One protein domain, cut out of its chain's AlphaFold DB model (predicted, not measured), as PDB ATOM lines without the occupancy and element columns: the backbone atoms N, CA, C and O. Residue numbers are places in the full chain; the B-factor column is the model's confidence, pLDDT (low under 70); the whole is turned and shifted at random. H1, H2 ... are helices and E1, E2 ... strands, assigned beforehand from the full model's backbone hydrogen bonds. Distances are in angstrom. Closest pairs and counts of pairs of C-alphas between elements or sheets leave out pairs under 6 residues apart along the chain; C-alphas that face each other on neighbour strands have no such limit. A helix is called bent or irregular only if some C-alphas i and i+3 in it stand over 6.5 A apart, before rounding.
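AT A GLANCE: This is residues 7 to 74 of the 145 residues of the protein "Tetratricopeptide repeat protein" of Methanomassiliicoccaceae archaeon DOK (UniProt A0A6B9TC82). A two-stranded hairpin, E1 and E2, has the long helix H2 packed on it, chiefly beside E1, while the shorter helix H1 lies near E2 and slants steeply to H2. H2 runs along the longest axis, and a long loop, residues 20 to 31, joins the hairpin to H1. The printed part has 68 residues, with two named strands and two named helices in the order E1, E2, H1, H2; the sheet, E1 - E2, is antiparallel, and the class is mixed, helices and strands. The whole is compact, with a radius of gyration of the C-alphas of 11.9 A and spans of 38 by 26 by 16 A.

HOW THE PARTS SIT: E1, residues 7 to 11, and E2, residues 14 to 19, form an antiparallel hairpin, their directions at 149 degrees. N 9 and O 16 are within hydrogen-bond range at 2.9 A, as are N 11 and O 14 at 2.8 A. The closest C-alphas of E1 and H2, residues 51 to 72, are those of Val 9 and Ala 61, 6.0 A apart. Those of E2 and H1, residues 32 to 45, are of Val 18 and Phe 38, 7.8 A apart. H1 and H2 are close but not clearly touching, at a steep tilt of 61 degrees, opposite ways; their closest C-alphas, of Arg 39 and Met 54, are 7.1 A apart. E1 and H1 are apart. In H2 every O i to N i+4 pair is within hydrogen-bond range, in H1 8 of 10.

IN THESE COORDINATES: E1 begins at C-alpha 7, (81.768, -31.909, 54.072). E2 measures 15.8 A from first to last C-alpha, and E1 12.9 A. H1 measures 19.3 A and is irregular, but only just: C-alphas 34 and 37 are 6.7 A apart. H2 measures 30.8 A and ends at C-alpha 72, (78.259, -19.614, 56.068).

THE WHOLE: The C-alphas farthest apart, of Pro 47 and Asn 74, are 38.7 A apart. The printed part has no cut. The links E1 to E2 and H1 to H2 are tight; that from E2 to H1 is long, and in it residues 23 to 24 pair antiparallel with 29 to 30. The mean pLDDT of the printed part is 90.5, and no printed residue is under 70.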
ATOM      1  N   ILE A   7      80.533 -32.533  53.592       92.81
ATOM      2  CA  ILE A   7      81.768 -31.909  54.072       92.81
ATOM      3  C   ILE A   7      82.923 -32.900  53.930       92.81
ATOM      4  O   ILE A   7      82.782 -34.080  54.253       92.81
ATOM      5  N   THR A   8      84.077 -32.437  53.465       93.00
ATOM      6  CA  THR A   8      85.252 -33.298  53.291       93.00
ATOM      7  C   THR A   8      86.093 -33.308  54.561       93.00
ATOM      8  O   THR A   8      86.441 -32.263  55.107       93.00
ATOM      9  N   VAL A   9      86.443 -34.499  55.045       92.94
ATOM     10  CA  VAL A   9      87.187 -34.683  56.296       92.94
ATOM     11  C   VAL A   9      88.318 -35.677  56.086       92.94
ATOM     12  O   VAL A   9      88.138 -36.740  55.499       92.94
ATOM     13  N   VAL A  10      89.493 -35.346  56.622       89.94
ATOM     14  CA  VAL A  10      90.664 -36.232  56.612       89.94
ATOM     15  C   VAL A  10      90.770 -36.978  57.943       89.94
ATOM     16  O   VAL A  10      90.783 -36.347  59.002       89.94
ATOM     17  N   HIS A  11      90.901 -38.299  57.920       81.56
ATOM     18  CA  HIS A  11      91.151 -39.156  59.078       81.56
ATOM     19  C   HIS A  11      92.343 -40.082  58.787       81.56
ATOM     20  O   HIS A  11      92.244 -41.005  57.984       81.56
ATOM     21  N   GLY A  12      93.497 -39.827  59.413       83.25
ATOM     22  CA  GLY A  12      94.746 -40.495  59.030       83.25
ATOM     23  C   GLY A  12      95.119 -40.159  57.581       83.25
ATOM     24  O   GLY A  12      95.184 -38.986  57.225       83.25
ATOM     25  N   SER A  13      95.330 -41.181  56.750       84.94
ATOM     26  CA  SER A  13      95.550 -41.046  55.301       84.94
ATOM     27  C   SER A  13      94.261 -41.097  54.470       84.94
ATOM     28  O   SER A  13      94.324 -41.054  53.244       84.94
ATOM     29  N   LEU A  14      93.102 -41.248  55.113       88.44
ATOM     30  CA  LEU A  14      91.813 -41.375  54.447       88.44
ATOM     31  C   LEU A  14      91.132 -40.007  54.345       88.44
ATOM     32  O   LEU A  14      90.972 -39.318  55.349       88.44
ATOM     33  N   THR A  15      90.667 -39.656  53.152       93.06
ATOM     34  CA  THR A  15      89.780 -38.509  52.921       93.06
ATOM     35  C   THR A  15      88.389 -39.031  52.599       93.06
ATOM     36  O   THR A  15      88.243 -39.897  51.735       93.06
ATOM     37  N   VAL A  16      87.375 -38.534  53.303       93.62
ATOM     38  CA  VAL A  16      85.976 -38.928  53.106       93.62
ATOM     39  C   VAL A  16      85.070 -37.719  53.004       93.62
ATOM     40  O   VAL A  16      85.249 -36.731  53.714       93.62
ATOM     41  N   ASP A  17      84.050 -37.859  52.169       95.06
ATOM     42  CA  ASP A  17      82.952 -36.912  52.075       95.06
ATOM     43  C   ASP A  17      81.822 -37.380  52.987       95.06
ATOM     44  O   ASP A  17      81.226 -38.441  52.793       95.06
ATOM     45  N   VAL A  18      81.572 -36.600  54.034       95.81
ATOM     46  CA  VAL A  18      80.571 -36.895  55.055       95.81
ATOM     47  C   VAL A  18      79.286 -36.137  54.708       95.81
ATOM     48  O   VAL A  18      79.321 -34.906  54.632       95.81
ATOM     49  N   PRO A  19      78.144 -36.820  54.505       95.88
ATOM     50  CA  PRO A  19      76.899 -36.160  54.116       95.88
ATOM     51  C   PRO A  19      76.420 -35.174  55.185       95.88
ATOM     52  O   PRO A  19      76.353 -35.515  56.365       95.88
ATOM     53  N   ARG A  20      75.999 -33.967  54.790       93.94
ATOM     54  CA  ARG A  20      75.482 -32.960  55.737       93.94
ATOM     55  C   ARG A  20      74.155 -33.387  56.373       93.94
ATOM     56  O   ARG A  20      73.817 -32.926  57.460       93.94
ATOM     57  N   SER A  21      73.423 -34.297  55.727       94.56
ATOM     58  CA  SER A  21      72.129 -34.823  56.179       94.56
ATOM     59  C   SER A  21      72.192 -35.616  57.488       94.56
ATOM     60  O   SER A  21      71.164 -35.735  58.164       94.56
ATOM     61  N   ILE A  22      73.374 -36.123  57.870       95.81
ATOM     62  CA  ILE A  22      73.565 -36.849  59.133       95.81
ATOM     63  C   ILE A  22      73.540 -35.914  60.346       95.81
ATOM     64  O   ILE A  22      73.324 -36.373  61.462       95.81
ATOM     65  N   PHE A  23      73.774 -34.613  60.147       94.56
ATOM     66  CA  PHE A  23      73.735 -33.634  61.226       94.56
ATOM     67  C   PHE A  23      72.312 -33.122  61.423       94.56
ATOM     68  O   PHE A  23      71.602 -32.811  60.463       94.56
ATOM     69  N   ARG A  24      71.899 -32.981  62.682       90.06
ATOM     70  CA  ARG A  24      70.584 -32.452  63.043       90.06
ATOM     71  C   ARG A  24      70.656 -31.362  64.101       90.06
ATOM     72  O   ARG A  24      71.586 -31.280  64.904       90.06
ATOM     73  N   GLY A  25      69.603 -30.550  64.112       83.75
ATOM     74  CA  GLY A  25      69.390 -29.514  65.112       83.75
ATOM     75  C   GLY A  25      70.399 -28.365  65.052       83.75
ATOM     76  O   GLY A  25      71.307 -28.304  64.220       83.75
ATOM     77  N   ALA A  26      70.233 -27.423  65.978       72.75
ATOM     78  CA  ALA A  26      71.096 -26.251  66.073       72.75
ATOM     79  C   ALA A  26      72.530 -26.598  66.518       72.75
ATOM     80  O   ALA A  26      73.448 -25.845  66.216       72.75
ATOM     81  N   GLU A  27      72.761 -27.742  67.162       77.38
ATOM     82  CA  GLU A  27      74.089 -28.168  67.637       77.38
ATOM     83  C   GLU A  27      74.866 -29.043  66.651       77.38
ATOM     84  O   GLU A  27      75.992 -29.452  66.958       77.38
ATOM     85  N   LEU A  28      74.273 -29.316  65.480       89.19
ATOM     86  CA  LEU A  28      74.815 -30.245  64.484       89.19
ATOM     87  C   LEU A  28      75.200 -31.571  65.140       89.19
ATOM     88  O   LEU A  28      76.311 -32.069  64.969       89.19
ATOM     89  N   GLU A  29      74.312 -32.103  65.973       91.06
ATOM     90  CA  GLU A  29      74.514 -33.430  66.540       91.06
ATOM     91  C   GLU A  29      74.424 -34.465  65.429       91.06
ATOM     92  O   GLU A  29      73.643 -34.312  64.489       91.06
ATOM     93  N   ILE A  30      75.237 -35.511  65.538       93.81
ATOM     94  CA  ILE A  30      75.175 -36.633  64.610       93.81
ATOM     95  C   ILE A  30      73.929 -37.436  64.970       93.81
ATOM     96  O   ILE A  30      73.812 -37.927  66.091       93.81
ATOM     97  N   ASP A  31      72.999 -37.545  64.030       95.44
ATOM     98  CA  ASP A  31      71.846 -38.425  64.148       95.44
ATOM     99  C   ASP A  31      72.298 -39.869  63.876       95.44
ATOM    100  O   ASP A  31      72.715 -40.150  62.748       95.44
ATOM    101  N   PRO A  32      72.237 -40.782  64.866       92.44
ATOM    102  CA  PRO A  32      72.696 -42.154  64.686       92.44
ATOM    103  C   PRO A  32      71.998 -42.843  63.513       92.44
ATOM    104  O   PRO A  32      72.675 -43.379  62.645       92.44
ATOM    105  N   GLU A  33      70.669 -42.737  63.406       94.38
ATOM    106  CA  GLU A  33      69.893 -43.434  62.371       94.38
ATOM    107  C   GLU A  33      70.261 -42.967  60.961       94.38
ATOM    108  O   GLU A  33      70.337 -43.765  60.027       94.38
ATOM    109  N   ARG A  34      70.538 -41.668  60.799       95.50
ATOM    110  CA  ARG A  34      70.969 -41.106  59.510       95.50
ATOM    111  C   ARG A  34      72.438 -41.380  59.215       95.50
ATOM    112  O   ARG A  34      72.822 -41.426  58.048       95.50
ATOM    113  N   ALA A  35      73.258 -41.525  60.252       95.62
ATOM    114  CA  ALA A  35      74.674 -41.828  60.123       95.62
ATOM    115  C   ALA A  35      74.932 -43.314  59.837       95.62
ATOM    116  O   ALA A  35      75.929 -43.618  59.188       95.62
ATOM    117  N   GLU A  36      74.054 -44.227  60.263       95.75
ATOM    118  CA  GLU A  36      74.240 -45.678  60.104       95.75
ATOM    119  C   GLU A  36      74.505 -46.127  58.650       95.75
ATOM    120  O   GLU A  36      75.486 -46.841  58.426       95.75
ATOM    121  N   PRO A  37      73.754 -45.681  57.619       96.75
ATOM    122  CA  PRO A  37      74.066 -46.036  56.231       96.75
ATOM    123  C   PRO A  37      75.476 -45.608  55.805       96.75
ATOM    124  O   PRO A  37      76.176 -46.348  55.115       96.75
ATOM    125  N   PHE A  38      75.912 -44.425  56.248       95.62
ATOM    126  CA  PHE A  38      77.252 -43.915  55.972       95.62
ATOM    127  C   PHE A  38      78.327 -44.708  56.729       95.62
ATOM    128  O   PHE A  38      79.338 -45.075  56.134       95.62
ATOM    129  N   ARG A  39      78.095 -45.029  58.010       95.62
ATOM    130  CA  ARG A  39      78.977 -45.880  58.831       95.62
ATOM    131  C   ARG A  39      79.217 -47.223  58.164       95.62
ATOM    132  O   ARG A  39      80.366 -47.571  57.903       95.62
ATOM    133  N   ARG A  40      78.133 -47.908  57.797       95.38
ATOM    134  CA  ARG A  40      78.192 -49.203  57.120       95.38
ATOM    135  C   ARG A  40      78.958 -49.123  55.803       95.38
ATOM    136  O   ARG A  40      79.857 -49.920  55.577       95.38
ATOM    137  N   MET A  41      78.670 -48.123  54.971       95.50
ATOM    138  CA  MET A  41      79.383 -47.920  53.707       95.50
ATOM    139  C   MET A  41      80.900 -47.744  53.912       95.50
ATOM    140  O   MET A  41      81.692 -48.300  53.150       95.50
ATOM    141  N   ILE A  42      81.315 -46.965  54.918       95.00
ATOM    142  CA  ILE A  42      82.734 -46.736  55.224       95.00
ATOM    143  C   ILE A  42      83.401 -48.012  55.738       95.00
ATOM    144  O   ILE A  42      84.493 -48.332  55.277       95.00
ATOM    145  N   GLN A  43      82.758 -48.749  56.641       93.81
ATOM    146  CA  GLN A  43      83.299 -49.994  57.196       93.81
ATOM    147  C   GLN A  43      83.373 -51.115  56.149       93.81
ATOM    148  O   GLN A  43      84.378 -51.821  56.094       93.81
ATOM    149  N   ASP A  44      82.381 -51.219  55.259       95.69
ATOM    150  CA  ASP A  44      82.384 -52.178  54.144       95.69
ATOM    151  C   ASP A  44      83.517 -51.872  53.147       95.69
ATOM    152  O   ASP A  44      84.176 -52.779  52.636       95.69
ATOM    153  N   ARG A  45      83.774 -50.585  52.869       95.12
ATOM    154  CA  ARG A  45      84.850 -50.154  51.962       95.12
ATOM    155  C   ARG A  45      86.236 -50.227  52.609       95.12
ATOM    156  O   ARG A  45      87.215 -50.492  51.911       95.12
ATOM    157  N   TYR A  46      86.326 -49.977  53.912       93.06
ATOM    158  CA  TYR A  46      87.577 -49.905  54.664       93.06
ATOM    159  C   TYR A  46      87.498 -50.783  55.925       93.06
ATOM    160  O   TYR A  46      87.323 -50.259  57.026       93.06
ATOM    161  N   PRO A  47      87.688 -52.113  55.798       92.12
ATOM    162  CA  PRO A  47      87.474 -53.067  56.897       92.12
ATOM    163  C   PRO A  47      88.371 -52.867  58.128       92.12
ATOM    164  O   PRO A  47      88.113 -53.430  59.187       92.12
ATOM    165  N   TRP A  48      89.446 -52.085  58.002       90.56
ATOM    166  CA  TRP A  48      90.337 -51.730  59.111       90.56
ATOM    167  C   TRP A  48      89.823 -50.556  59.961       90.56
ATOM    168  O   TRP A  48      90.412 -50.256  61.000       90.56
ATOM    169  N   ILE A  49      88.762 -49.864  59.536       91.56
ATOM    170  CA  ILE A  49      88.139 -48.794  60.317       91.56
ATOM    171  C   ILE A  49      87.258 -49.422  61.397       91.56
ATOM    172  O   ILE A  49      86.161 -49.907  61.138       91.56
ATOM    173  N   THR A  50      87.753 -49.391  62.631       93.12
ATOM    174  CA  THR A  50      87.002 -49.823  63.815       93.12
ATOM    175  C   THR A  50      85.899 -48.828  64.177       93.12
ATOM    176  O   THR A  50      85.979 -47.655  63.802       93.12
ATOM    177  N   ASP A  51      84.920 -49.251  64.981       91.88
ATOM    178  CA  ASP A  51      83.861 -48.363  65.494       91.88
ATOM    179  C   ASP A  51      84.432 -47.120  66.189       91.88
ATOM    180  O   ASP A  51      84.036 -45.997  65.893       91.88
ATOM    181  N   ASN A  52      85.462 -47.292  67.022       92.88
ATOM    182  CA  ASN A  52      86.116 -46.168  67.691       92.88
ATOM    183  C   ASN A  52      86.765 -45.191  66.691       92.88
ATOM    184  O   ASN A  52      86.703 -43.975  66.867       92.88
ATOM    185  N   SER A  53      87.383 -45.703  65.622       91.88
ATOM    186  CA  SER A  53      87.961 -44.849  64.572       91.88
ATOM    187  C   SER A  53      86.867 -44.113  63.794       91.88
ATOM    188  O   SER A  53      87.028 -42.936  63.463       91.88
ATOM    189  N   MET A  54      85.728 -44.774  63.570       93.75
ATOM    190  CA  MET A  54      84.548 -44.180  62.948       93.75
ATOM    191  C   MET A  54      83.947 -43.062  63.810       93.75
ATOM    192  O   MET A  54      83.625 -41.990  63.295       93.75
ATOM    193  N   ASP A  55      83.870 -43.248  65.126       92.75
ATOM    194  CA  ASP A  55      83.413 -42.212  66.057       92.75
ATOM    195  C   ASP A  55      84.348 -40.998  66.064       92.75
ATOM    196  O   ASP A  55      83.892 -39.851  66.068       92.75
ATOM    197  N   VAL A  56      85.666 -41.212  66.005       92.88
ATOM    198  CA  VAL A  56      86.642 -40.118  65.876       92.88
ATOM    199  C   VAL A  56      86.462 -39.369  64.553       92.88
ATOM    200  O   VAL A  56      86.483 -38.135  64.541       92.88
ATOM    201  N   LEU A  57      86.268 -40.088  63.445       94.50
ATOM    202  CA  LEU A  57      86.003 -39.508  62.127       94.50
ATOM    203  C   LEU A  57      84.740 -38.642  62.152       94.50
ATOM    204  O   LEU A  57      84.792 -37.478  61.754       94.50
ATOM    205  N   LEU A  58      83.631 -39.163  62.678       95.06
ATOM    206  CA  LEU A  58      82.367 -38.433  62.757       95.06
ATOM    207  C   LEU A  58      82.455 -37.227  63.698       95.06
ATOM    208  O   LEU A  58      81.952 -36.154  63.371       95.06
ATOM    209  N   ASN A  59      83.157 -37.346  64.825       93.31
ATOM    210  CA  ASN A  59      83.413 -36.212  65.712       93.31
ATOM    211  C   ASN A  59      84.231 -35.114  65.026       93.31
ATOM    212  O   ASN A  59      83.958 -33.925  65.214       93.31
ATOM    213  N   LYS A  60      85.222 -35.490  64.211       94.25
ATOM    214  CA  LYS A  60      85.975 -34.531  63.398       94.25
ATOM    215  C   LYS A  60      85.072 -33.877  62.349       94.25
ATOM    216  O   LYS A  60      85.100 -32.657  62.221       94.25
ATOM    217  N   ALA A  61      84.221 -34.659  61.686       94.69
ATOM    218  CA  ALA A  61      83.238 -34.155  60.735       94.69
ATOM    219  C   ALA A  61      82.271 -33.159  61.375       94.69
ATOM    220  O   ALA A  61      82.045 -32.084  60.837       94.69
ATOM    221  N   ARG A  62      81.770 -33.446  62.577       94.75
ATOM    222  CA  ARG A  62      80.919 -32.512  63.317       94.75
ATOM    223  C   ARG A  62      81.616 -31.180  63.584       94.75
ATOM    224  O   ARG A  62      81.014 -30.130  63.379       94.75
ATOM    225  N   LYS A  63      82.875 -31.208  64.032       91.06
ATOM    226  CA  LYS A  63      83.659 -29.980  64.261       91.06
ATOM    227  C   LYS A  63      83.816 -29.169  62.976       91.06
ATOM    228  O   LYS A  63      83.662 -27.954  63.016       91.06
ATOM    229  N   GLU A  64      84.068 -29.841  61.857       91.44
ATOM    230  CA  GLU A  64      84.180 -29.190  60.554       91.44
ATOM    231  C   GLU A  64      82.838 -28.614  60.085       91.44
ATOM    232  O   GLU A  64      82.767 -27.459  59.690       91.44
ATOM    233  N   MET A  65      81.739 -29.354  60.239       91.06
ATOM    234  CA  MET A  65      80.395 -28.874  59.909       91.06
ATOM    235  C   MET A  65      80.010 -27.638  60.734       91.06
ATOM    236  O   MET A  65      79.351 -26.734  60.222       91.06
ATOM    237  N   ILE A  66      80.420 -27.583  62.009       87.25
ATOM    238  CA  ILE A  66      80.228 -26.398  62.853       87.25
ATOM    239  C   ILE A  66      80.978 -25.207  62.264       87.25
ATOM    240  O   ILE A  66      80.364 -24.154  62.137       87.25
ATOM    241  N   ARG A  67      82.248 -25.377  61.876       83.31
ATOM    242  CA  ARG A  67      83.049 -24.315  61.247       83.31
ATOM    243  C   ARG A  67      82.431 -23.838  59.941       83.31
ATOM    244  O   ARG A  67      82.153 -22.656  59.822       83.31
ATOM    245  N   VAL A  68      82.114 -24.756  59.030       85.31
ATOM    246  CA  VAL A  68      81.492 -24.434  57.736       85.31
ATOM    247  C   VAL A  68      80.185 -23.672  57.936       85.31
ATOM    248  O   VAL A  68      79.968 -22.646  57.306       85.31
ATOM    249  N   ARG A  69      79.315 -24.122  58.848       79.12
ATOM    250  CA  ARG A  69      78.065 -23.405  59.130       79.12
ATOM    251  C   ARG A  69      78.319 -22.045  59.778       79.12
ATOM    252  O   ARG A  69      77.561 -21.104  59.547       79.12
ATOM    253  N   ASP A  70      79.322 -21.944  60.639       75.00
ATOM    254  CA  ASP A  70      79.667 -20.681  61.279       75.00
ATOM    255  C   ASP A  70      80.196 -19.671  60.260       75.00
ATOM    256  O   ASP A  70      79.731 -18.540  60.254       75.00
ATOM    257  N   GLU A  71      81.039 -20.100  59.323       75.19
ATOM    258  CA  GLU A  71      81.492 -19.302  58.182       75.19
ATOM    259  C   GLU A  71      80.325 -18.920  57.257       75.19
ATOM    260  O   GLU A  71      80.153 -17.749  56.933       75.19
ATOM    261  N   GLU A  72      79.453 -19.870  56.893       78.69
ATOM    262  CA  GLU A  72      78.259 -19.614  56.068       78.69
ATOM    263  C   GLU A  72      77.312 -18.598  56.721       78.69
ATOM    264  O   GLU A  72      76.650 -17.811  56.039       78.69
ATOM    265  N   THR A  73      77.215 -18.631  58.049       73.38
ATOM    266  CA  THR A  73      76.323 -17.753  58.809       73.38
ATOM    267  C   THR A  73      77.039 -16.608  59.496       73.38
ATOM    268  O   THR A  73      76.382 -15.860  60.222       73.38
ATOM    269  N   ASN A  74      78.330 -16.408  59.226       73.25
ATOM    270  CA  ASN A  74      79.131 -15.345  59.817       73.25
ATOM    271  C   ASN A  74      79.008 -15.293  61.359       73.25
ATOM    272  O   ASN A  74      78.627 -14.274  61.927       73.25
TER     273      ASN A  74